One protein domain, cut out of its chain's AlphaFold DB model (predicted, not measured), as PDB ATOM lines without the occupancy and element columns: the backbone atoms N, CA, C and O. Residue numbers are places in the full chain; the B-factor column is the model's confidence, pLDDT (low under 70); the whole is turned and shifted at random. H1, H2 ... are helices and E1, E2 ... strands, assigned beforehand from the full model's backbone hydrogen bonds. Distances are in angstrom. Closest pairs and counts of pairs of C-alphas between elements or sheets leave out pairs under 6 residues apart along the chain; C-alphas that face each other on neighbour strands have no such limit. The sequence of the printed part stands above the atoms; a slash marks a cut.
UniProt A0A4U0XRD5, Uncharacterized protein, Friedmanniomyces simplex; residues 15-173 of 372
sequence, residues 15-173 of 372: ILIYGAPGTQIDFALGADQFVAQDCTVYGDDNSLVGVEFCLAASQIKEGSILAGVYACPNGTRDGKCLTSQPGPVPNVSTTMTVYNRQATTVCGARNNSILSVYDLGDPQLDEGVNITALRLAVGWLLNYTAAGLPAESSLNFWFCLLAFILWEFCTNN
ATOM      1  N   ILE A  15     124.568 188.449 231.199       90.44
ATOM      2  CA  ILE A  15     123.384 189.273 231.420       90.44
ATOM      3  C   ILE A  15     122.473 188.490 232.348       90.44
ATOM      4  O   ILE A  15     122.199 187.316 232.113       90.44
ATOM      5  N   LEU A  16     122.015 189.148 233.405       93.50
ATOM      6  CA  LEU A  16     121.103 188.568 234.372       93.50
ATOM      7  C   LEU A  16     119.723 189.202 234.207       93.50
ATOM      8  O   LEU A  16     119.576 190.411 234.375       93.50
ATOM      9  N   ILE A  17     118.731 188.383 233.862       93.06
ATOM     10  CA  ILE A  17     117.341 188.804 233.677       93.06
ATOM     11  C   ILE A  17     116.532 188.233 234.836       93.06
ATOM     12  O   ILE A  17     116.371 187.020 234.947       93.06
ATOM     13  N   TYR A  18     116.055 189.110 235.714       96.25
ATOM     14  CA  TYR A  18     115.245 188.734 236.870       96.25
ATOM     15  C   TYR A  18     113.770 188.636 236.492       96.25
ATOM     16  O   TYR A  18     113.260 189.517 235.801       96.25
ATOM     17  N   GLY A  19     113.087 187.598 236.984       93.31
ATOM     18  CA  GLY A  19     111.639 187.447 236.811       93.31
ATOM     19  C   GLY A  19     111.191 187.407 235.346       93.31
ATOM     20  O   GLY A  19     110.120 187.912 235.020       93.31
ATOM     21  N   ALA A  20     112.015 186.844 234.458       93.31
ATOM     22  CA  ALA A  20     111.668 186.659 233.058       93.31
ATOM     23  C   ALA A  20     110.408 185.780 232.951       93.31
ATOM     24  O   ALA A  20     110.368 184.717 233.583       93.31
ATOM     25  N   PRO A  21     109.382 186.193 232.185       94.12
ATOM     26  CA  PRO A  21     108.198 185.371 231.983       94.12
ATOM     27  C   PRO A  21     108.565 184.117 231.183       94.12
ATOM     28  O   PRO A  21     109.345 184.174 230.233       94.12
ATOM     29  N   GLY A  22     107.988 182.986 231.567       90.31
ATOM     30  CA  GLY A  22     108.144 181.708 230.887       90.31
ATOM     31  C   GLY A  22     106.836 180.931 230.877       90.31
ATOM     32  O   GLY A  22     105.992 181.099 231.754       90.31
ATOM     33  N   THR A  23     106.689 180.054 229.893       91.19
ATOM     34  CA  THR A  23     105.541 179.155 229.778       91.19
ATOM     35  C   THR A  23     106.013 177.729 230.020       91.19
ATOM     36  O   THR A  23     106.974 177.272 229.404       91.19
ATOM     37  N   GLN A  24     105.354 177.021 230.931       90.94
ATOM     38  CA  GLN A  24     105.532 175.589 231.138       90.94
ATOM     39  C   GLN A  24     104.335 174.854 230.539       90.94
ATOM     40  O   GLN A  24     103.191 175.250 230.746       90.94
ATOM     41  N   ILE A  25     104.608 173.774 229.812       92.50
ATOM     42  CA  ILE A  25     103.585 172.923 229.215       92.50
ATOM     43  C   ILE A  25     103.744 171.519 229.785       92.50
ATOM     44  O   ILE A  25     104.777 170.881 229.580       92.50
ATOM     45  N   ASP A  26     102.708 171.045 230.468       92.19
ATOM     46  CA  ASP A  26     102.666 169.696 231.022       92.19
ATOM     47  C   ASP A  26     101.745 168.811 230.188       92.19
ATOM     48  O   ASP A  26     100.644 169.219 229.815       92.19
ATOM     49  N   PHE A  27     102.185 167.579 229.937       92.75
ATOM     50  CA  PHE A  27     101.426 166.582 229.192       92.75
ATOM     51  C   PHE A  27     100.996 165.440 230.108       92.75
ATOM     52  O   PHE A  27     101.785 164.914 230.895       92.75
ATOM     53  N   ALA A  28      99.748 165.022 229.961       89.62
ATOM     54  CA  ALA A  28      99.183 163.837 230.580       89.62
ATOM     55  C   ALA A  28      98.503 162.960 229.520       89.62
ATOM     56  O   ALA A  28      98.211 163.397 228.402       89.62
ATOM     57  N   LEU A  29      98.261 161.697 229.870       85.50
ATOM     58  CA  LEU A  29      97.473 160.792 229.037       85.50
ATOM     59  C   LEU A  29      96.030 161.303 228.958       85.50
ATOM     60  O   LEU A  29      95.411 161.567 229.989       85.50
ATOM     61  N   GLY A  30      95.508 161.440 227.737       74.50
ATOM     62  CA  GLY A  30      94.133 161.877 227.516       74.50
ATOM     63  C   GLY A  30      93.153 160.751 227.831       74.50
ATOM     64  O   GLY A  30      93.116 159.760 227.105       74.50
ATOM     65  N   ALA A  31      92.376 160.902 228.905       75.50
ATOM     66  CA  ALA A  31      91.336 159.950 229.316       75.50
ATOM     67  C   ALA A  31      89.903 160.429 228.998       75.50
ATOM     68  O   ALA A  31      88.945 159.687 229.210       75.50
ATOM     69  N   ASP A  32      89.770 161.649 228.482       81.56
ATOM     70  CA  ASP A  32      88.495 162.261 228.113       81.56
ATOM     71  C   ASP A  32      88.018 161.795 226.724       81.56
ATOM     72  O   ASP A  32      88.809 161.368 225.878       81.56
ATOM     73  N   GLN A  33      86.707 161.887 226.485       88.75
ATOM     74  CA  GLN A  33      86.089 161.595 225.188       88.75
ATOM     75  C   GLN A  33      85.829 162.888 224.413       88.75
ATOM     76  O   GLN A  33      85.388 163.882 224.987       88.75
ATOM     77  N   PHE A  34      86.050 162.852 223.099       90.88
ATOM     78  CA  PHE A  34      85.696 163.948 222.199       90.88
ATOM     79  C   PHE A  34      84.235 163.853 221.763       90.88
ATOM     80  O   PHE A  34      83.722 162.757 221.522       90.88
ATOM     81  N   VAL A  35      83.579 165.002 221.592       91.25
ATOM     82  CA  VAL A  35      82.310 165.080 220.857       91.25
ATOM     83  C   VAL A  35      82.560 165.509 219.412       91.25
ATOM     84  O   VAL A  35      83.557 166.153 219.105       91.25
ATOM     85  N   ALA A  36      81.637 165.189 218.500       87.94
ATOM     86  CA  ALA A  36      81.821 165.437 217.062       87.94
ATOM     87  C   ALA A  36      82.123 166.912 216.706       87.94
ATOM     88  O   ALA A  36      82.816 167.182 215.735       87.94
ATOM     89  N   GLN A  37      81.635 167.871 217.501       92.56
ATOM     90  CA  GLN A  37      81.898 169.310 217.323       92.56
ATOM     91  C   GLN A  37      83.323 169.749 217.717       92.56
ATOM     92  O   GLN A  37      83.745 170.867 217.401       92.56
ATOM     93  N   ASP A  38      84.058 168.895 218.428       93.31
ATOM     94  CA  ASP A  38      85.439 169.166 218.831       93.31
ATOM     95  C   ASP A  38      86.436 168.817 217.730       93.31
ATOM     96  O   ASP A  38      87.590 169.247 217.782       93.31
ATOM     97  N   CYS A  39      85.978 168.048 216.745       93.44
ATOM     98  CA  CYS A  39      86.783 167.446 215.707       93.44
ATOM     99  C   CYS A  39      86.662 168.201 214.383       93.44
ATOM    100  O   CYS A  39      85.627 168.767 214.032       93.44
ATOM    101  N   THR A  40      87.755 168.236 213.634       93.38
ATOM    102  CA  THR A  40      87.805 168.761 212.272       93.38
ATOM    103  C   THR A  40      88.583 167.784 211.411       93.38
ATOM    104  O   THR A  40      89.678 167.352 211.774       93.38
ATOM    105  N   VAL A  41      87.993 167.421 210.276       92.69
ATOM    106  CA  VAL A  41      88.565 166.471 209.326       92.69
ATOM    107  C   VAL A  41      89.348 167.232 208.258       92.69
ATOM    108  O   VAL A  41      88.841 168.178 207.661       92.69
ATOM    109  N   TYR A  42      90.577 166.792 208.018       90.62
ATOM    110  CA  TYR A  42      91.499 167.298 207.008       90.62
ATOM    111  C   TYR A  42      91.798 166.180 206.009       90.62
ATOM    112  O   TYR A  42      92.324 165.122 206.364       90.62
ATOM    113  N   GLY A  43      91.438 166.408 204.751       87.69
ATOM    114  CA  GLY A  43      91.500 165.414 203.686       87.69
ATOM    115  C   GLY A  43      90.680 165.858 202.480       87.69
ATOM    116  O   GLY A  43      89.880 166.787 202.582       87.69
ATOM    117  N   ASP A  44      90.897 165.196 201.350       88.56
ATOM    118  CA  ASP A  44      90.041 165.277 200.167       88.56
ATOM    119  C   ASP A  44      89.364 163.919 199.960       88.56
ATOM    120  O   ASP A  44      89.936 162.877 200.289       88.56
ATOM    121  N   ASP A  45      88.174 163.925 199.367       90.38
ATOM    122  CA  ASP A  45      87.379 162.727 199.083       90.38
ATOM    123  C   ASP A  45      88.077 161.777 198.093       90.38
ATOM    124  O   ASP A  45      87.772 160.583 198.035       90.38
ATOM    125  N   ASN A  46      89.045 162.296 197.331       88.25
ATOM    126  CA  ASN A  46      89.877 161.525 196.408       88.25
ATOM    127  C   ASN A  46      91.193 161.036 197.034       88.25
ATOM    128  O   ASN A  46      91.947 160.307 196.385       88.25
ATOM    129  N   SER A  47      91.505 161.447 198.265       84.62
ATOM    130  CA  SER A  47      92.723 161.032 198.955       84.62
ATOM    131  C   SER A  47      92.497 159.713 199.685       84.62
ATOM    132  O   SER A  47      91.534 159.550 200.432       84.62
ATOM    133  N   LEU A  48      93.439 158.780 199.537       84.06
ATOM    134  CA  LEU A  48      93.446 157.523 200.295       84.06
ATOM    135  C   LEU A  48      93.699 157.734 201.793       84.06
ATOM    136  O   LEU A  48      93.467 156.828 202.590       84.06
ATOM    137  N   VAL A  49      94.189 158.911 202.185       82.12
ATOM    138  CA  VAL A  49      94.563 159.214 203.564       82.12
ATOM    139  C   VAL A  49      93.999 160.567 203.973       82.12
ATOM    140  O   VAL A  49      94.097 161.545 203.230       82.12
ATOM    141  N   GLY A  50      93.445 160.618 205.181       86.94
ATOM    142  CA  GLY A  50      93.043 161.850 205.854       86.94
ATOM    143  C   GLY A  50      93.348 161.796 207.348       86.94
ATOM    144  O   GLY A  50      93.798 160.772 207.871       86.94
ATOM    145  N   VAL A  51      93.104 162.907 208.031       88.19
ATOM    146  CA  VAL A  51      93.305 163.052 209.474       88.19
ATOM    147  C   VAL A  51      92.111 163.774 210.070       88.19
ATOM    148  O   VAL A  51      91.679 164.794 209.552       88.19
ATOM    149  N   GLU A  52      91.606 163.286 211.189       91.62
ATOM    150  CA  GLU A  52      90.637 164.006 212.007       91.62
ATOM    151  C   GLU A  52      91.330 164.458 213.291       91.62
ATOM    152  O   GLU A  52      91.846 163.650 214.064       91.62
ATOM    153  N   PHE A  53      91.405 165.772 213.484       92.50
ATOM    154  CA  PHE A  53      92.031 166.388 214.647       92.50
ATOM    155  C   PHE A  53      90.951 166.942 215.563       92.50
ATOM    156  O   PHE A  53      90.105 167.723 215.125       92.50
ATOM    157  N   CYS A  54      91.005 166.568 216.834       93.50
ATOM    158  CA  CYS A  54      90.044 166.977 217.841       93.50
ATOM    159  C   CYS A  54      90.722 167.797 218.932       93.50
ATOM    160  O   CYS A  54      91.807 167.452 219.405       93.50
ATOM    161  N   LEU A  55      90.065 168.883 219.332       94.88
ATOM    162  CA  LEU A  55      90.553 169.790 220.360       94.88
ATOM    163  C   LEU A  55      89.392 170.239 221.246       94.88
ATOM    164  O   LEU A  55      88.461 170.879 220.755       94.88
ATOM    165  N   ALA A  56      89.471 169.940 222.539       95.25
ATOM    166  CA  ALA A  56      88.423 170.223 223.516       95.25
ATOM    167  C   ALA A  56      89.020 170.717 224.840       95.25
ATOM    168  O   ALA A  56      90.204 170.524 225.109       95.25
ATOM    169  N   ALA A  57      88.203 171.333 225.691       94.75
ATOM    170  CA  ALA A  57      88.579 171.534 227.087       94.75
ATOM    171  C   ALA A  57      88.535 170.181 227.819       94.75
ATOM    172  O   ALA A  57      87.616 169.390 227.601       94.75
ATOM    173  N   SER A  58      89.523 169.904 228.670       93.81
ATOM    174  CA  SER A  58      89.530 168.682 229.477       93.81
ATOM    175  C   SER A  58      88.462 168.761 230.565       93.81
ATOM    176  O   SER A  58      88.338 169.773 231.254       93.81
ATOM    177  N   GLN A  59      87.709 167.674 230.732       92.69
ATOM    178  CA  GLN A  59      86.692 167.551 231.781       92.69
ATOM    179  C   GLN A  59      87.297 167.023 233.087       92.69
ATOM    180  O   GLN A  59      86.774 167.293 234.165       92.69
ATOM    181  N   ILE A  60      88.410 166.284 233.000       90.88
ATOM    182  CA  ILE A  60      89.115 165.740 234.168       90.88
ATOM    183  C   ILE A  60      89.987 166.797 234.854       90.88
ATOM    184  O   ILE A  60      90.093 166.797 236.081       90.88
ATOM    185  N   LYS A  61      90.645 167.674 234.084       90.56
ATOM    186  CA  LYS A  61      91.568 168.681 234.621       90.56
ATOM    187  C   LYS A  61      91.212 170.068 234.097       90.56
ATOM    188  O   LYS A  61      91.515 170.402 232.953       90.56
ATOM    189  N   GLU A  62      90.607 170.876 234.960       91.06
ATOM    190  CA  GLU A  62      90.202 172.247 234.647       91.06
ATOM    191  C   GLU A  62      91.377 173.088 234.113       91.06
ATOM    192  O   GLU A  62      92.533 172.900 234.503       91.06
ATOM    193  N   GLY A  63      91.080 173.954 233.137       90.12
ATOM    194  CA  GLY A  63      92.062 174.755 232.396       90.12
ATOM    195  C   GLY A  63      93.067 173.956 231.557       90.12
ATOM    196  O   GLY A  63      94.023 174.526 231.037       90.12
ATOM    197  N   SER A  64      92.878 172.644 231.404       93.94
ATOM    198  CA  SER A  64      93.672 171.829 230.479       93.94
ATOM    199  C   SER A  64      92.935 171.616 229.165       93.94
ATOM    200  O   SER A  64      91.708 171.659 229.093       93.94
ATOM    201  N   ILE A  65      93.696 171.341 228.117       94.88
ATOM    202  CA  ILE A  65      93.203 171.125 226.764       94.88
ATOM    203  C   ILE A  65      93.433 169.669 226.400       94.88
ATOM    204  O   ILE A  65      94.533 169.146 226.542       94.88
ATOM    205  N   LEU A  66      92.395 169.015 225.912       94.94
ATOM    206  CA  LEU A  66      92.463 167.683 225.350       94.94
ATOM    207  C   LEU A  66      92.695 167.793 223.839       94.94
ATOM    208  O   LEU A  66      91.914 168.433 223.135       94.94
ATOM    209  N   ALA A  67      93.751 167.153 223.345       94.19
ATOM    210  CA  ALA A  67      94.074 167.062 221.926       94.19
ATOM    211  C   ALA A  67      94.110 165.596 221.487       94.19
ATOM    212  O   ALA A  67      94.624 164.730 222.201       94.19
ATOM    213  N   GLY A  68      93.539 165.311 220.321       91.88
ATOM    214  CA  GLY A  68      93.397 163.956 219.804       91.88
ATOM    215  C   GLY A  68      93.526 163.915 218.294       91.88
ATOM    216  O   GLY A  68      93.118 164.844 217.603       91.88
ATOM    217  N   VAL A  69      94.102 162.829 217.785       90.19
ATOM    218  CA  VAL A  69      94.287 162.609 216.349       90.19
ATOM    219  C   VAL A  69      93.763 161.233 215.972       90.19
ATOM    220  O   VAL A  69      94.188 160.223 216.539       90.19
ATOM    221  N   TYR A  70      92.879 161.196 214.981       88.50
ATOM    222  CA  TYR A  70      92.433 159.981 214.314       88.50
ATOM    223  C   TYR A  70      93.038 159.941 212.911       88.50
ATOM    224  O   TYR A  70      92.938 160.896 212.139       88.50
ATOM    225  N   ALA A  71      93.675 158.825 212.574       87.19
ATOM    226  CA  ALA A  71      94.111 158.562 211.212       87.19
ATOM    227  C   ALA A  71      92.939 157.980 210.413       87.19
ATOM    228  O   ALA A  71      92.278 157.049 210.876       87.19
ATOM    229  N   CYS A  72      92.715 158.490 209.203       87.31
ATOM    230  CA  CYS A  72      91.694 158.006 208.276       87.31
ATOM    231  C   CYS A  72      92.354 157.152 207.184       87.31
ATOM    232  O   CYS A  72      92.708 157.685 206.131       87.31
ATOM    233  N   PRO A  73      92.562 155.838 207.410       83.88
ATOM    234  CA  PRO A  73      93.298 154.980 206.479       83.88
ATOM    235  C   PRO A  73      92.540 154.676 205.184       83.88
ATOM    236  O   PRO A  73      93.155 154.204 204.235       83.88
ATOM    237  N   ASN A  74      91.225 154.914 205.145       87.94
ATOM    238  CA  ASN A  74      90.419 154.767 203.930       87.94
ATOM    239  C   ASN A  74      89.977 156.130 203.373       87.94
ATOM    240  O   ASN A  74      88.953 156.206 202.696       87.94
ATOM    241  N   GLY A  75      90.707 157.198 203.698       88.25
ATOM    242  CA  GLY A  75      90.385 158.552 203.268       88.25
ATOM    243  C   GLY A  75      89.223 159.191 204.024       88.25
ATOM    244  O   GLY A  75      88.816 158.759 205.109       88.25
ATOM    245  N   THR A  76      88.704 160.265 203.441       91.25
ATOM    246  CA  THR A  76      87.579 161.043 203.966       91.25
ATOM    247  C   THR A  76      86.427 161.021 202.967       91.25
ATOM    248  O   THR A  76      86.641 160.794 201.782       91.25
ATOM    249  N   ARG A  77      85.192 161.202 203.438       92.44
ATOM    250  CA  ARG A  77      84.021 161.413 202.578       92.44
ATOM    251  C   ARG A  77      83.031 162.328 203.271       92.44
ATOM    252  O   ARG A  77      82.684 162.075 204.424       92.44
ATOM    253  N   ASP A  78      82.583 163.373 202.578       91.44
ATOM    254  CA  ASP A  78      81.620 164.352 203.102       91.44
ATOM    255  C   ASP A  78      82.086 164.982 204.432       91.44
ATOM    256  O   ASP A  78      81.309 165.156 205.377       91.44
ATOM    257  N   GLY A  79      83.391 165.260 204.541       87.94
ATOM    258  CA  GLY A  79      83.999 165.816 205.753       87.94
ATOM    259  C   GLY A  79      84.017 164.859 206.949       87.94
ATOM    260  O   GLY A  79      84.138 165.310 208.085       87.94
ATOM    261  N   LYS A  80      83.878 163.547 206.719       90.94
ATOM    262  CA  LYS A  80      83.971 162.504 207.748       90.94
ATOM    263  C   LYS A  80      85.085 161.516 207.436       90.94
ATOM    264  O   LYS A  80      85.335 161.182 206.281       90.94
ATOM    265  N   CYS A  81      85.729 161.021 208.483       89.38
ATOM    266  CA  CYS A  81      86.739 159.978 208.398       89.38
ATOM    267  C   CYS A  81      86.088 158.637 208.007       89.38
ATOM    268  O   CYS A  81      85.155 158.180 208.671       89.38
ATOM    269  N   LEU A  82      86.560 157.982 206.938       87.44
ATOM    270  CA  LEU A  82      86.071 156.662 206.519       87.44
ATOM    271  C   LEU A  82      86.730 155.555 207.360       87.44
ATOM    272  O   LEU A  82      87.485 154.722 206.858       87.44
ATOM    273  N   THR A  83      86.501 155.531 208.668       76.19
ATOM    274  CA  THR A  83      86.986 154.432 209.513       76.19
ATOM    275  C   THR A  83      86.006 153.264 209.493       76.19
ATOM    276  O   THR A  83      84.789 153.420 209.582       76.19
ATOM    277  N   SER A  84      86.543 152.048 209.369       51.59
ATOM    278  CA  SER A  84      85.762 150.809 209.267       51.59
ATOM    279  C   SER A  84      85.037 150.439 210.569       51.59
ATOM    280  O   SER A  84      84.213 149.526 210.570       51.59
ATOM    281  N   GLN A  85      85.352 151.112 211.682       56.72
ATOM    282  CA  GLN A  85      84.719 150.900 212.978       56.72
ATOM    283  C   GLN A  85      84.555 152.234 213.721       56.72
ATOM    284  O   GLN A  85      85.540 152.958 213.874       56.72
ATOM    285  N   PRO A  86      83.349 152.540 214.234       52.72
ATOM    286  CA  PRO A  86      83.116 153.655 215.143       52.72
ATOM    287  C   PRO A  86      83.733 153.319 216.510       52.72
ATOM    288  O   PRO A  86      83.057 152.878 217.436       52.72
ATOM    289  N   GLY A  87      85.054 153.442 216.607       58.28
ATOM    290  CA  GLY A  87      85.783 153.400 217.865       58.28
ATOM    291  C   GLY A  87      85.930 154.823 218.412       58.28
ATOM    292  O   GLY A  87      86.416 155.681 217.683       58.28
ATOM    293  N   PRO A  88      85.550 155.101 219.672       64.25
ATOM    294  CA  PRO A  88      85.614 156.449 220.243       64.25
ATOM    295  C   PRO A  88      87.041 156.910 220.577       64.25
ATOM    296  O   PRO A  88      87.237 158.056 220.973       64.25
ATOM    297  N   VAL A  89      88.045 156.037 220.451       76.19
ATOM    298  CA  VAL A  89      89.398 156.302 220.946       76.19
ATOM    299  C   VAL A  89      90.295 156.769 219.797       76.19
ATOM    300  O   VAL A  89      90.433 156.034 218.816       76.19
ATOM    301  N   PRO A  90      90.905 157.960 219.897       79.31
ATOM    302  CA  PRO A  90      91.863 158.437 218.906       79.31
ATOM    303  C   PRO A  90      93.101 157.544 218.861       79.31
ATOM    304  O   PRO A  90      93.455 156.891 219.843       79.31
ATOM    305  N   ASN A  91      93.803 157.555 217.727       81.81
ATOM    306  CA  ASN A  91      95.089 156.869 217.598       81.81
ATOM    307  C   ASN A  91      96.107 157.416 218.608       81.81
ATOM    308  O   ASN A  91      96.911 156.659 219.147       81.81
ATOM    309  N   VAL A  92      96.061 158.729 218.852       85.62
ATOM    310  CA  VAL A  92      96.881 159.431 219.841       85.62
ATOM    311  C   VAL A  92      96.012 160.470 220.543       85.62
ATOM    312  O   VAL A  92      95.398 161.299 219.876       85.62
ATOM    313  N   SER A  93      95.982 160.453 221.877       90.69
ATOM    314  CA  SER A  93      95.403 161.517 222.706       90.69
ATOM    315  C   SER A  93      96.396 162.012 223.746       90.69
ATOM    316  O   SER A  93      97.190 161.250 224.302       90.69
ATOM    317  N   THR A  94      96.318 163.300 224.058       92.94
ATOM    318  CA  THR A  94      97.039 163.897 225.178       92.94
ATOM    319  C   THR A  94      96.217 165.017 225.797       92.94
ATOM    320  O   THR A  94      95.467 165.709 225.111       92.94
ATOM    321  N   THR A  95      96.366 165.189 227.104       94.38
ATOM    322  CA  THR A  95      95.884 166.366 227.818       94.38
ATOM    323  C   THR A  95      97.075 167.276 228.078       94.38
ATOM    324  O   THR A  95      98.054 166.856 228.688       94.38
ATOM    325  N   MET A  96      96.989 168.515 227.617       94.38
ATOM    326  CA  MET A  96      97.998 169.553 227.754       94.38
ATOM    327  C   MET A  96      97.528 170.597 228.766       94.38
ATOM    328  O   MET A  96      96.410 171.095 228.669       94.38
ATOM    329  N   THR A  97      98.382 170.972 229.712       94.56
ATOM    330  CA  THR A  97      98.118 172.086 230.631       94.56
ATOM    331  C   THR A  97      99.196 173.146 230.459       94.56
ATOM    332  O   THR A  97     100.383 172.823 230.480       94.56
ATOM    333  N   VAL A  98      98.784 174.402 230.285       93.88
ATOM    334  CA  VAL A  98      99.693 175.537 230.106       93.88
ATOM    335  C   VAL A  98      99.768 176.320 231.409       93.88
ATOM    336  O   VAL A  98      98.746 176.686 231.985       93.88
ATOM    337  N   TYR A  99     100.985 176.565 231.876       94.81
ATOM    338  CA  TYR A  99     101.262 177.338 233.076       94.81
ATOM    339  C   TYR A  99     102.159 178.527 232.747       94.81
ATOM    340  O   TYR A  99     103.183 178.382 232.081       94.81
ATOM    341  N   ASN A 100     101.826 179.686 233.296       94.56
ATOM    342  CA  ASN A 100     102.693 180.848 233.341       94.56
ATOM    343  C   ASN A 100     103.630 180.749 234.547       94.56
ATOM    344  O   ASN A 100     103.221 180.425 235.664       94.56
ATOM    345  N   ARG A 101     104.914 181.021 234.317       93.94
ATOM    346  CA  ARG A 101     105.972 181.017 235.328       93.94
ATOM    347  C   ARG A 101     106.852 182.241 235.172       93.94
ATOM    348  O   ARG A 101     106.862 182.905 234.139       93.94
ATOM    349  N   GLN A 102     107.611 182.520 236.216       96.12
ATOM    350  CA  GLN A 102     108.698 183.485 236.170       96.12
ATOM    351  C   GLN A 102     109.987 182.777 236.552       96.12
ATOM    352  O   GLN A 102     109.974 181.867 237.380       96.12
ATOM    353  N   ALA A 103     111.090 183.169 235.934       95.00
ATOM    354  CA  ALA A 103     112.394 182.605 236.222       95.00
ATOM    355  C   ALA A 103     113.466 183.681 236.138       95.00
ATOM    356  O   ALA A 103     113.388 184.599 235.324       95.00
ATOM    357  N   THR A 104     114.509 183.542 236.939       93.25
ATOM    358  CA  THR A 104     115.726 184.316 236.745       93.25
ATOM    359  C   THR A 104     116.646 183.549 235.799       93.25
ATOM    360  O   THR A 104     116.993 182.394 236.054       93.25
ATOM    361  N   THR A 105     117.051 184.178 234.696       93.94
ATOM    362  CA  THR A 105     117.924 183.563 233.686       93.94
ATOM    363  C   THR A 105     119.249 184.302 233.590       93.94
ATOM    364  O   THR A 105     119.275 185.532 233.484       93.94
ATOM    365  N   VAL A 106     120.354 183.559 233.566       91.56
ATOM    366  CA  VAL A 106     121.673 184.090 233.203       91.56
ATOM    367  C   VAL A 106     121.927 183.745 231.750       91.56
ATOM    368  O   VAL A 106     121.975 182.567 231.399       91.56
ATOM    369  N   CYS A 107     122.147 184.754 230.920       92.06
ATOM    370  CA  CYS A 107     122.439 184.591 229.503       92.06
ATOM    371  C   CYS A 107     123.861 185.070 229.189       92.06
ATOM    372  O   CYS A 107     124.373 186.002 229.812       92.06
ATOM    373  N   GLY A 108     124.519 184.450 228.212       90.25
ATOM    374  CA  GLY A 108     125.786 184.950 227.680       90.25
ATOM    375  C   GLY A 108     125.557 186.254 226.917       90.25
ATOM    376  O   GLY A 108     124.738 186.292 226.006       90.25
ATOM    377  N   ALA A 109     126.280 187.328 227.241       87.19
ATOM    378  CA  ALA A 109     126.049 188.644 226.634       87.19
ATOM    379  C   ALA A 109     126.379 188.699 225.133       87.19
ATOM    380  O   ALA A 109     125.906 189.581 224.424       87.19
ATOM    381  N   ARG A 110     127.224 187.782 224.644       85.56
ATOM    382  CA  ARG A 110     127.663 187.757 223.240       85.56
ATOM    383  C   ARG A 110     126.706 187.025 222.306       85.56
ATOM    384  O   ARG A 110     126.694 187.326 221.120       85.56
ATOM    385  N   ASN A 111     125.972 186.041 222.815       84.75
ATOM    386  CA  ASN A 111     125.181 185.112 222.003       84.75
ATOM    387  C   ASN A 111     123.759 184.892 222.542       84.75
ATOM    388  O   ASN A 111     123.030 184.071 221.995       84.75
ATOM    389  N   ASN A 112     123.388 185.569 223.632       84.81
ATOM    390  CA  ASN A 112     122.118 185.419 224.339       84.81
ATOM    391  C   ASN A 112     121.799 183.975 224.768       84.81
ATOM    392  O   ASN A 112     120.653 183.672 225.084       84.81
ATOM    393  N   SER A 113     122.790 183.076 224.820       85.44
ATOM    394  CA  SER A 113     122.540 181.687 225.207       85.44
ATOM    395  C   SER A 113     122.247 181.606 226.699       85.44
ATOM    396  O   SER A 113     123.034 182.128 227.493       85.44
ATOM    397  N   ILE A 114     121.183 180.907 227.085       86.00
ATOM    398  CA  ILE A 114     120.849 180.658 228.490       86.00
ATOM    399  C   ILE A 114     121.929 179.754 229.104       86.00
ATOM    400  O   ILE A 114     122.079 178.591 228.734       86.00
ATOM    401  N   LEU A 115     122.702 180.302 230.039       88.06
ATOM    402  CA  LEU A 115     123.759 179.606 230.774       88.06
ATOM    403  C   LEU A 115     123.206 178.910 232.020       88.06
ATOM    404  O   LEU A 115     123.657 177.818 232.369       88.06
ATOM    405  N   SER A 116     122.238 179.531 232.694       88.94
ATOM    406  CA  SER A 116     121.539 178.942 233.837       88.94
ATOM    407  C   SER A 116     120.161 179.566 234.056       88.94
ATOM    408  O   SER A 116     119.886 180.685 233.619       88.94
ATOM    409  N   VAL A 117     119.300 178.819 234.751       90.50
ATOM    410  CA  VAL A 117     117.956 179.231 235.172       90.50
ATOM    411  C   VAL A 117     117.807 178.913 236.658       90.50
ATOM    412  O   VAL A 117     118.161 177.813 237.087       90.50
ATOM    413  N   TYR A 118     117.316 179.863 237.447       92.00
ATOM    414  CA  TYR A 118     117.039 179.709 238.879       92.00
ATOM    415  C   TYR A 118     115.869 180.607 239.302       92.00
ATOM    416  O   TYR A 118     115.266 181.269 238.460       92.00
ATOM    417  N   ASP A 119     115.501 180.581 240.587       94.06
ATOM    418  CA  ASP A 119     114.322 181.276 241.132       94.06
ATOM    419  C   ASP A 119     113.042 180.988 240.333       94.06
ATOM    420  O   ASP A 119     112.295 181.889 239.958       94.06
ATOM    421  N   LEU A 120     112.819 179.711 240.018       94.44
ATOM    422  CA  LEU A 120     111.664 179.275 239.242       94.44
ATOM    423  C   LEU A 120     110.390 179.467 240.082       94.44
ATOM    424  O   LEU A 120     110.119 178.679 240.987       94.44
ATOM    425  N   GLY A 121     109.623 180.518 239.794       94.19
ATOM    426  CA  GLY A 121     108.385 180.859 240.496       94.19
ATOM    427  C   GLY A 121     107.307 179.794 240.314       94.19
ATOM    428  O   GLY A 121     107.353 179.028 239.352       94.19
ATOM    429  N   ASP A 122     106.344 179.715 241.228       97.19
ATOM    430  CA  ASP A 122     105.309 178.677 241.196       97.19
ATOM    431  C   ASP A 122     104.466 178.723 239.906       97.19
ATOM    432  O   ASP A 122     104.188 179.810 239.393       97.19
ATOM    433  N   PRO A 123     104.068 177.560 239.355       95.81
ATOM    434  CA  PRO A 123     103.234 177.501 238.160       95.81
ATOM    435  C   PRO A 123     101.850 178.100 238.419       95.81
ATOM    436  O   PRO A 123     101.116 177.634 239.285       95.81
ATOM    437  N   GLN A 124     101.493 179.120 237.638       96.69
ATOM    438  CA  GLN A 124     100.158 179.717 237.608       96.69
ATOM    439  C   GLN A 124      99.432 179.208 236.367       96.69
ATOM    440  O   GLN A 124      99.980 179.292 235.272       96.69
ATOM    441  N   LEU A 125      98.235 178.645 236.517       95.44
ATOM    442  CA  LEU A 125      97.464 178.133 235.382       95.44
ATOM    443  C   LEU A 125      97.148 179.269 234.401       95.44
ATOM    444  O   LEU A 125      96.714 180.342 234.819       95.44
ATOM    445  N   ASP A 126      97.390 179.046 233.109       92.38
ATOM    446  CA  ASP A 126      97.014 180.004 232.075       92.38
ATOM    447  C   ASP A 126      95.583 179.735 231.599       92.38
ATOM    448  O   ASP A 126      95.330 178.861 230.771       92.38
ATOM    449  N   GLU A 127      94.632 180.501 232.129       88.69
ATOM    450  CA  GLU A 127      93.226 180.451 231.710       88.69
ATOM    451  C   GLU A 127      92.991 181.131 230.347       88.69
ATOM    452  O   GLU A 127      91.913 181.021 229.765       88.69
ATOM    453  N   GLY A 128      93.996 181.833 229.808       85.56
ATOM    454  CA  GLY A 128      93.904 182.610 228.576       85.56
ATOM    455  C   GLY A 128      94.005 181.794 227.286       85.56
ATOM    456  O   GLY A 128      93.968 182.378 226.197       85.56
ATOM    457  N   VAL A 129      94.144 180.465 227.356       87.56
ATOM    458  CA  VAL A 129      94.353 179.656 226.151       87.56
ATOM    459  C   VAL A 129      93.066 179.551 225.330       87.56
ATOM    460  O   VAL A 129      92.141 178.798 225.629       87.56
ATOM    461  N   ASN A 130      93.021 180.303 224.231       91.31
ATOM    462  CA  ASN A 130      91.886 180.323 223.320       91.31
ATOM    463  C   ASN A 130      91.891 179.084 222.405       91.31
ATOM    464  O   ASN A 130      92.548 179.058 221.360       91.31
ATOM    465  N   ILE A 131      91.116 178.066 222.786       91.06
ATOM    466  CA  ILE A 131      90.956 176.805 222.041       91.06
ATOM    467  C   ILE A 131      90.491 177.057 220.599       91.06
ATOM    468  O   ILE A 131      90.941 176.376 219.680       91.06
ATOM    469  N   THR A 132      89.630 178.051 220.369       92.56
ATOM    470  CA  THR A 132      89.155 178.400 219.022       92.56
ATOM    471  C   THR A 132      90.290 178.931 218.149       92.56
ATOM    472  O   THR A 132      90.429 178.502 217.005       92.56
ATOM    473  N   ALA A 133      91.134 179.817 218.684       89.94
ATOM    474  CA  ALA A 133      92.300 180.333 217.968       89.94
ATOM    475  C   ALA A 133      93.316 179.220 217.674       89.94
ATOM    476  O   ALA A 133      93.823 179.131 216.557       89.94
ATOM    477  N   LEU A 134      93.554 178.326 218.641       89.75
ATOM    478  CA  LEU A 134      94.428 177.169 218.451       89.75
ATOM    479  C   LEU A 134      93.878 176.219 217.379       89.75
ATOM    480  O   LEU A 134      94.624 175.787 216.504       89.75
ATOM    481  N   ARG A 135      92.566 175.953 217.380       89.31
ATOM    482  CA  ARG A 135      91.897 175.147 216.348       89.31
ATOM    483  C   ARG A 135      92.052 175.767 214.958       89.31
ATOM    484  O   ARG A 135      92.325 175.041 214.011       89.31
ATOM    485  N   LEU A 136      91.923 177.089 214.833       88.19
ATOM    486  CA  LEU A 136      92.133 177.799 213.565       88.19
ATOM    487  C   LEU A 136      93.590 177.730 213.095       88.19
ATOM    488  O   LEU A 136      93.831 177.464 211.921       88.19
ATOM    489  N   ALA A 137      94.554 177.932 213.996       87.19
ATOM    490  CA  ALA A 137      95.977 177.855 213.675       87.19
ATOM    491  C   ALA A 137      96.376 176.442 213.221       87.19
ATOM    492  O   ALA A 137      96.998 176.270 212.173       87.19
ATOM    493  N   VAL A 138      95.946 175.424 213.971       86.31
ATOM    494  CA  VAL A 138      96.149 174.018 213.610       86.31
ATOM    495  C   VAL A 138      95.418 173.679 212.314       86.31
ATOM    496  O   VAL A 138      95.951 172.937 211.500       86.31
ATOM    497  N   GLY A 139      94.238 174.252 212.076       86.88
ATOM    498  CA  GLY A 139      93.494 174.020 210.845       86.88
ATOM    499  C   GLY A 139      94.128 174.638 209.611       86.88
ATOM    500  O   GLY A 139      94.151 173.995 208.568       86.88
ATOM    501  N   TRP A 140      94.702 175.837 209.721       84.88
ATOM    502  CA  TRP A 140      95.509 176.414 208.644       84.88
ATOM    503  C   TRP A 140      96.693 175.515 208.300       84.88
ATOM    504  O   TRP A 140      96.988 175.299 207.129       84.88
ATOM    505  N   LEU A 141      97.325 174.958 209.332       80.62
ATOM    506  CA  LEU A 141      98.451 174.067 209.169       80.62
ATOM    507  C   LEU A 141      98.001 172.764 208.495       80.62
ATOM    508  O   LEU A 141      98.454 172.469 207.392       80.62
ATOM    509  N   LEU A 142      97.075 172.022 209.115       83.44
ATOM    510  CA  LEU A 142      96.588 170.707 208.664       83.44
ATOM    511  C   LEU A 142      95.904 170.732 207.296       83.44
ATOM    512  O   LEU A 142      95.844 169.713 206.604       83.44
ATOM    513  N   ASN A 143      95.416 171.893 206.872       85.00
ATOM    514  CA  ASN A 143      94.797 172.057 205.574       85.00
ATOM    515  C   ASN A 143      95.843 172.197 204.453       85.00
ATOM    516  O   ASN A 143      96.136 173.291 203.968       85.00
ATOM    517  N   TYR A 144      96.352 171.063 203.967       77.00
ATOM    518  CA  TYR A 144      97.304 171.027 202.850       77.00
ATOM    519  C   TYR A 144      96.758 171.666 201.562       77.00
ATOM    520  O   TYR A 144      97.537 172.186 200.761       77.00
ATOM    521  N   THR A 145      95.432 171.667 201.362       75.38
ATOM    522  CA  THR A 145      94.814 172.305 200.189       75.38
ATOM    523  C   THR A 145      94.954 173.823 200.243       75.38
ATOM    524  O   THR A 145      95.224 174.441 199.215       75.38
ATOM    525  N   ALA A 146      94.883 174.423 201.438       74.19
ATOM    526  CA  ALA A 146      95.123 175.853 201.627       74.19
ATOM    527  C   ALA A 146      96.582 176.239 201.331       74.19
ATOM    528  O   ALA A 146      96.841 177.338 200.847       74.19
ATOM    529  N   ALA A 147      97.525 175.323 201.575       68.81
ATOM    530  CA  ALA A 147      98.944 175.508 201.278       68.81
ATOM    531  C   ALA A 147      99.335 175.143 199.829       68.81
ATOM    532  O   ALA A 147     100.480 175.362 199.435       68.81
ATOM    533  N   GLY A 148      98.420 174.572 199.033       73.50
ATOM    534  CA  GLY A 148      98.713 174.099 197.674       73.50
ATOM    535  C   GLY A 148      99.719 172.942 197.623       73.50
ATOM    536  O   GLY A 148     100.401 172.763 196.614       73.50
ATOM    537  N   LEU A 149      99.842 172.171 198.708       72.50
ATOM    538  CA  LEU A 149     100.771 171.046 198.799       72.50
ATOM    539  C   LEU A 149     100.085 169.751 198.336       72.50
ATOM    540  O   LEU A 149      98.922 169.528 198.669       72.50
ATOM    541  N   PRO A 150     100.771 168.857 197.605       71.62
ATOM    542  CA  PRO A 150     100.219 167.542 197.293       71.62
ATOM    543  C   PRO A 150     100.041 166.713 198.576       71.62
ATOM    544  O   PRO A 150     100.894 166.731 199.470       71.62
ATOM    545  N   ALA A 151      98.936 165.964 198.658       67.06
ATOM    546  CA  ALA A 151      98.530 165.225 199.860       67.06
ATOM    547  C   ALA A 151      99.634 164.286 200.386       67.06
ATOM    548  O   ALA A 151      99.900 164.250 201.590       67.06
ATOM    549  N   GLU A 152     100.342 163.604 199.480       66.31
ATOM    550  CA  GLU A 152     101.432 162.672 199.805       66.31
ATOM    551  C   GLU A 152     102.637 163.354 200.463       66.31
ATOM    552  O   GLU A 152     103.260 162.797 201.370       66.31
ATOM    553  N   SER A 153     102.956 164.583 200.044       61.81
ATOM    554  CA  SER A 153     104.027 165.361 200.663       61.81
ATOM    555  C   SER A 153     103.608 165.880 202.025       61.81
ATOM    556  O   SER A 153     104.448 165.953 202.909       61.81
ATOM    557  N   SER A 154     102.323 166.173 202.223       58.41
ATOM    558  CA  SER A 154     101.834 166.692 203.496       58.41
ATOM    559  C   SER A 154     101.916 165.656 204.620       58.41
ATOM    560  O   SER A 154     102.334 166.021 205.700       58.41
ATOM    561  N   LEU A 155     101.629 164.366 204.390       54.44
ATOM    562  CA  LEU A 155     101.508 163.334 205.445       54.44
ATOM    563  C   LEU A 155     102.820 162.787 206.002       54.44
ATOM    564  O   LEU A 155     102.952 162.647 207.219       54.44
ATOM    565  N   ASN A 156     103.821 162.556 205.156       48.84
ATOM    566  CA  ASN A 156     105.175 162.313 205.661       48.84
ATOM    567  C   ASN A 156     105.758 163.583 206.295       48.84
ATOM    568  O   ASN A 156     106.470 163.509 207.296       48.84
ATOM    569  N   PHE A 157     105.384 164.753 205.769       52.81
ATOM    570  CA  PHE A 157     105.697 166.027 206.395       52.81
ATOM    571  C   PHE A 157     104.944 166.208 207.720       52.81
ATOM    572  O   PHE A 157     105.556 166.758 208.610       52.81
ATOM    573  N   TRP A 158     103.731 165.667 207.924       55.75
ATOM    574  CA  TRP A 158     102.890 165.780 209.134       55.75
ATOM    575  C   TRP A 158     103.521 165.119 210.358       55.75
ATOM    576  O   TRP A 158     103.497 165.690 211.449       55.75
ATOM    577  N   PHE A 159     104.139 163.946 210.182       53.50
ATOM    578  CA  PHE A 159     104.886 163.277 211.254       53.50
ATOM    579  C   PHE A 159     106.127 164.082 211.660       53.50
ATOM    580  O   PHE A 159     106.427 164.214 212.847       53.50
ATOM    581  N   CYS A 160     106.811 164.677 210.679       49.09
ATOM    582  CA  CYS A 160     107.889 165.622 210.939       49.09
ATOM    583  C   CYS A 160     107.359 166.943 211.509       49.09
ATOM    584  O   CYS A 160     108.000 167.484 212.396       49.09
ATOM    585  N   LEU A 161     106.188 167.425 211.078       48.56
ATOM    586  CA  LEU A 161     105.588 168.706 211.439       48.56
ATOM    587  C   LEU A 161     105.054 168.693 212.856       48.56
ATOM    588  O   LEU A 161     105.238 169.675 213.532       48.56
ATOM    589  N   LEU A 162     104.443 167.626 213.369       51.91
ATOM    590  CA  LEU A 162     104.038 167.599 214.786       51.91
ATOM    591  C   LEU A 162     105.252 167.680 215.722       51.91
ATOM    592  O   LEU A 162     105.210 168.397 216.723       51.91
ATOM    593  N   ALA A 163     106.364 167.042 215.346       49.91
ATOM    594  CA  ALA A 163     107.649 167.268 216.001       49.91
ATOM    595  C   ALA A 163     108.174 168.696 215.744       49.91
ATOM    596  O   ALA A 163     108.700 169.323 216.659       49.91
ATOM    597  N   PHE A 164     107.976 169.232 214.537       44.59
ATOM    598  CA  PHE A 164     108.407 170.566 214.113       44.59
ATOM    599  C   PHE A 164     107.540 171.712 214.658       44.59
ATOM    600  O   PHE A 164     108.021 172.820 214.720       44.59
ATOM    601  N   ILE A 165     106.289 171.491 215.061       47.53
ATOM    602  CA  ILE A 165     105.336 172.475 215.599       47.53
ATOM    603  C   ILE A 165     105.621 172.652 217.076       47.53
ATOM    604  O   ILE A 165     105.708 173.774 217.548       47.53
ATOM    605  N   LEU A 166     105.848 171.555 217.805       45.03
ATOM    606  CA  LEU A 166     106.376 171.635 219.166       45.03
ATOM    607  C   LEU A 166     107.782 172.262 219.183       45.03
ATOM    608  O   LEU A 166     108.140 172.931 220.149       45.03
ATOM    609  N   TRP A 167     108.546 172.097 218.100       38.62
ATOM    610  CA  TRP A 167     109.837 172.751 217.885       38.62
ATOM    611  C   TRP A 167     109.708 174.240 217.499       38.62
ATOM    612  O   TRP A 167     110.366 175.073 218.111       38.62
ATOM    613  N   GLU A 168     108.826 174.595 216.556       39.50
ATOM    614  CA  GLU A 168     108.653 175.952 216.007       39.50
ATOM    615  C   GLU A 168     107.809 176.868 216.886       39.50
ATOM    616  O   GLU A 168     108.105 178.051 216.975       39.50
ATOM    617  N   PHE A 169     106.815 176.366 217.622       39.38
ATOM    618  CA  PHE A 169     106.127 177.196 218.620       39.38
ATOM    619  C   PHE A 169     107.043 177.559 219.799       39.38
ATOM    620  O   PHE A 169     106.762 178.525 220.506       39.38
ATOM    621  N   CYS A 170     108.168 176.856 219.978       37.66
ATOM    622  CA  CYS A 170     109.236 177.289 220.879       37.66
ATOM    623  C   CYS A 170     110.202 178.304 220.229       37.66
ATOM    624  O   CYS A 170     110.933 178.969 220.964       37.66
ATOM    625  N   THR A 171     110.217 178.457 218.895       34.19
ATOM    626  CA  THR A 171     111.130 179.369 218.178       34.19
ATOM    627  C   THR A 171     110.477 180.533 217.442       34.19
ATOM    628  O   THR A 171     111.196 181.455 217.092       34.19
ATOM    629  N   ASN A 172     109.164 180.575 217.227       37.16
ATOM    630  CA  ASN A 172     108.553 181.595 216.373       37.16
ATOM    631  C   ASN A 172     107.223 182.106 216.917       37.16
ATOM    632  O   ASN A 172     106.136 181.707 216.502       37.16
ATOM    633  N   ASN A 173     107.318 183.092 217.805       32.25
ATOM    634  CA  ASN A 173     106.245 184.058 217.979       32.25
ATOM    635  C   ASN A 173     106.498 185.219 216.988       32.25
ATOM    636  O   ASN A 173     107.205 186.169 217.310       32.25
TER     637      ASN A 173
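This is residues 15 to 173 of the 372 residues of an uncharacterized protein of Friedmanniomyces simplex (UniProt A0A4U0XRD5). A long, twisted sheet makes the length of this loose domain: E1 and E5 run as a two-stranded ribbon, with the short strand E6 on E5 at one end and E4, E3 and E2 side by side at the other. H1 covers E2 and E3 on one face, and the kinked H2 is near H1 but apart from the strands. You will find 159 residues printed, with six named strands and then two named helices, in the order E1 E2 E3 E4 E5 E6 H1 H2; the class is mixed. The sheet is branched and antiparallel. The radius of gyration of the C-alphas is 18.8 A, and the elongated outline spans 56 by 37 by 21 A.

Find C-alpha 15 at (123.384, 189.273, 231.420), where E1 begins; it bends by 69 degrees at residue 18 and ends at residue 29, 38.6 A from its start. Go on to E2, residues 39 to 42, 9.9 A, then E3, residues 50 to 57, 23.8 A, and E4, residues 64 to 72, 26.2 A. E5, residues 92 to 108, starts at C-alpha 92 (96.881, 159.431, 219.841), bends by 83 degrees at residue 104 and spans 39.3 A. E6, residues 114 to 118, measures 11.1 A. H1, residues 131 to 142, measures 15.7 A. H2, residues 151 to 168, measures 21.9 A, has a kink of 57 degrees near residue 160 and ends at C-alpha 168 (108.653, 175.952, 216.007).

Start at E5, which has E1 on one side and E4 and E6 on the other. Beside E1, look for N 22 and O 101, 2.8 A apart. E4 pairs with residues 92 to 97 of E5, with N 67 and O 94 at 2.9 A, and E6 with residues 104 to 107, with N 106 and O 116 at 2.9 A. E2 to E6 form a meander, each strand the antiparallel neighbour of the one before; look for N 54 and O 68 at 2.8 A between E3 and E4, and N 40 and O 53 at 2.8 A between E2 and E3. H1 is on the sheet at a height of 9.4 A, over E2 and E3, along the strands at 10 degrees to E3 on the local plane; its closest C-alphas to E3 are those of Arg 135 and Leu 55, 6.8 A apart. H2 is not on the sheet, but only just, with 4 pairs of C-alphas within 10 A. In H1 every O i to N i+4 pair is within hydrogen-bond range; in H2, 11 of 14 are.

The C-alphas farthest apart are those of Ile 15 and Ser 84, 58.2 A. The printed part has no cut. The links E4 to E5 and E6 to H1 are long. Look for pLDDT under 70 at residues 84 to 88, residue 147 and residues 151 to 173.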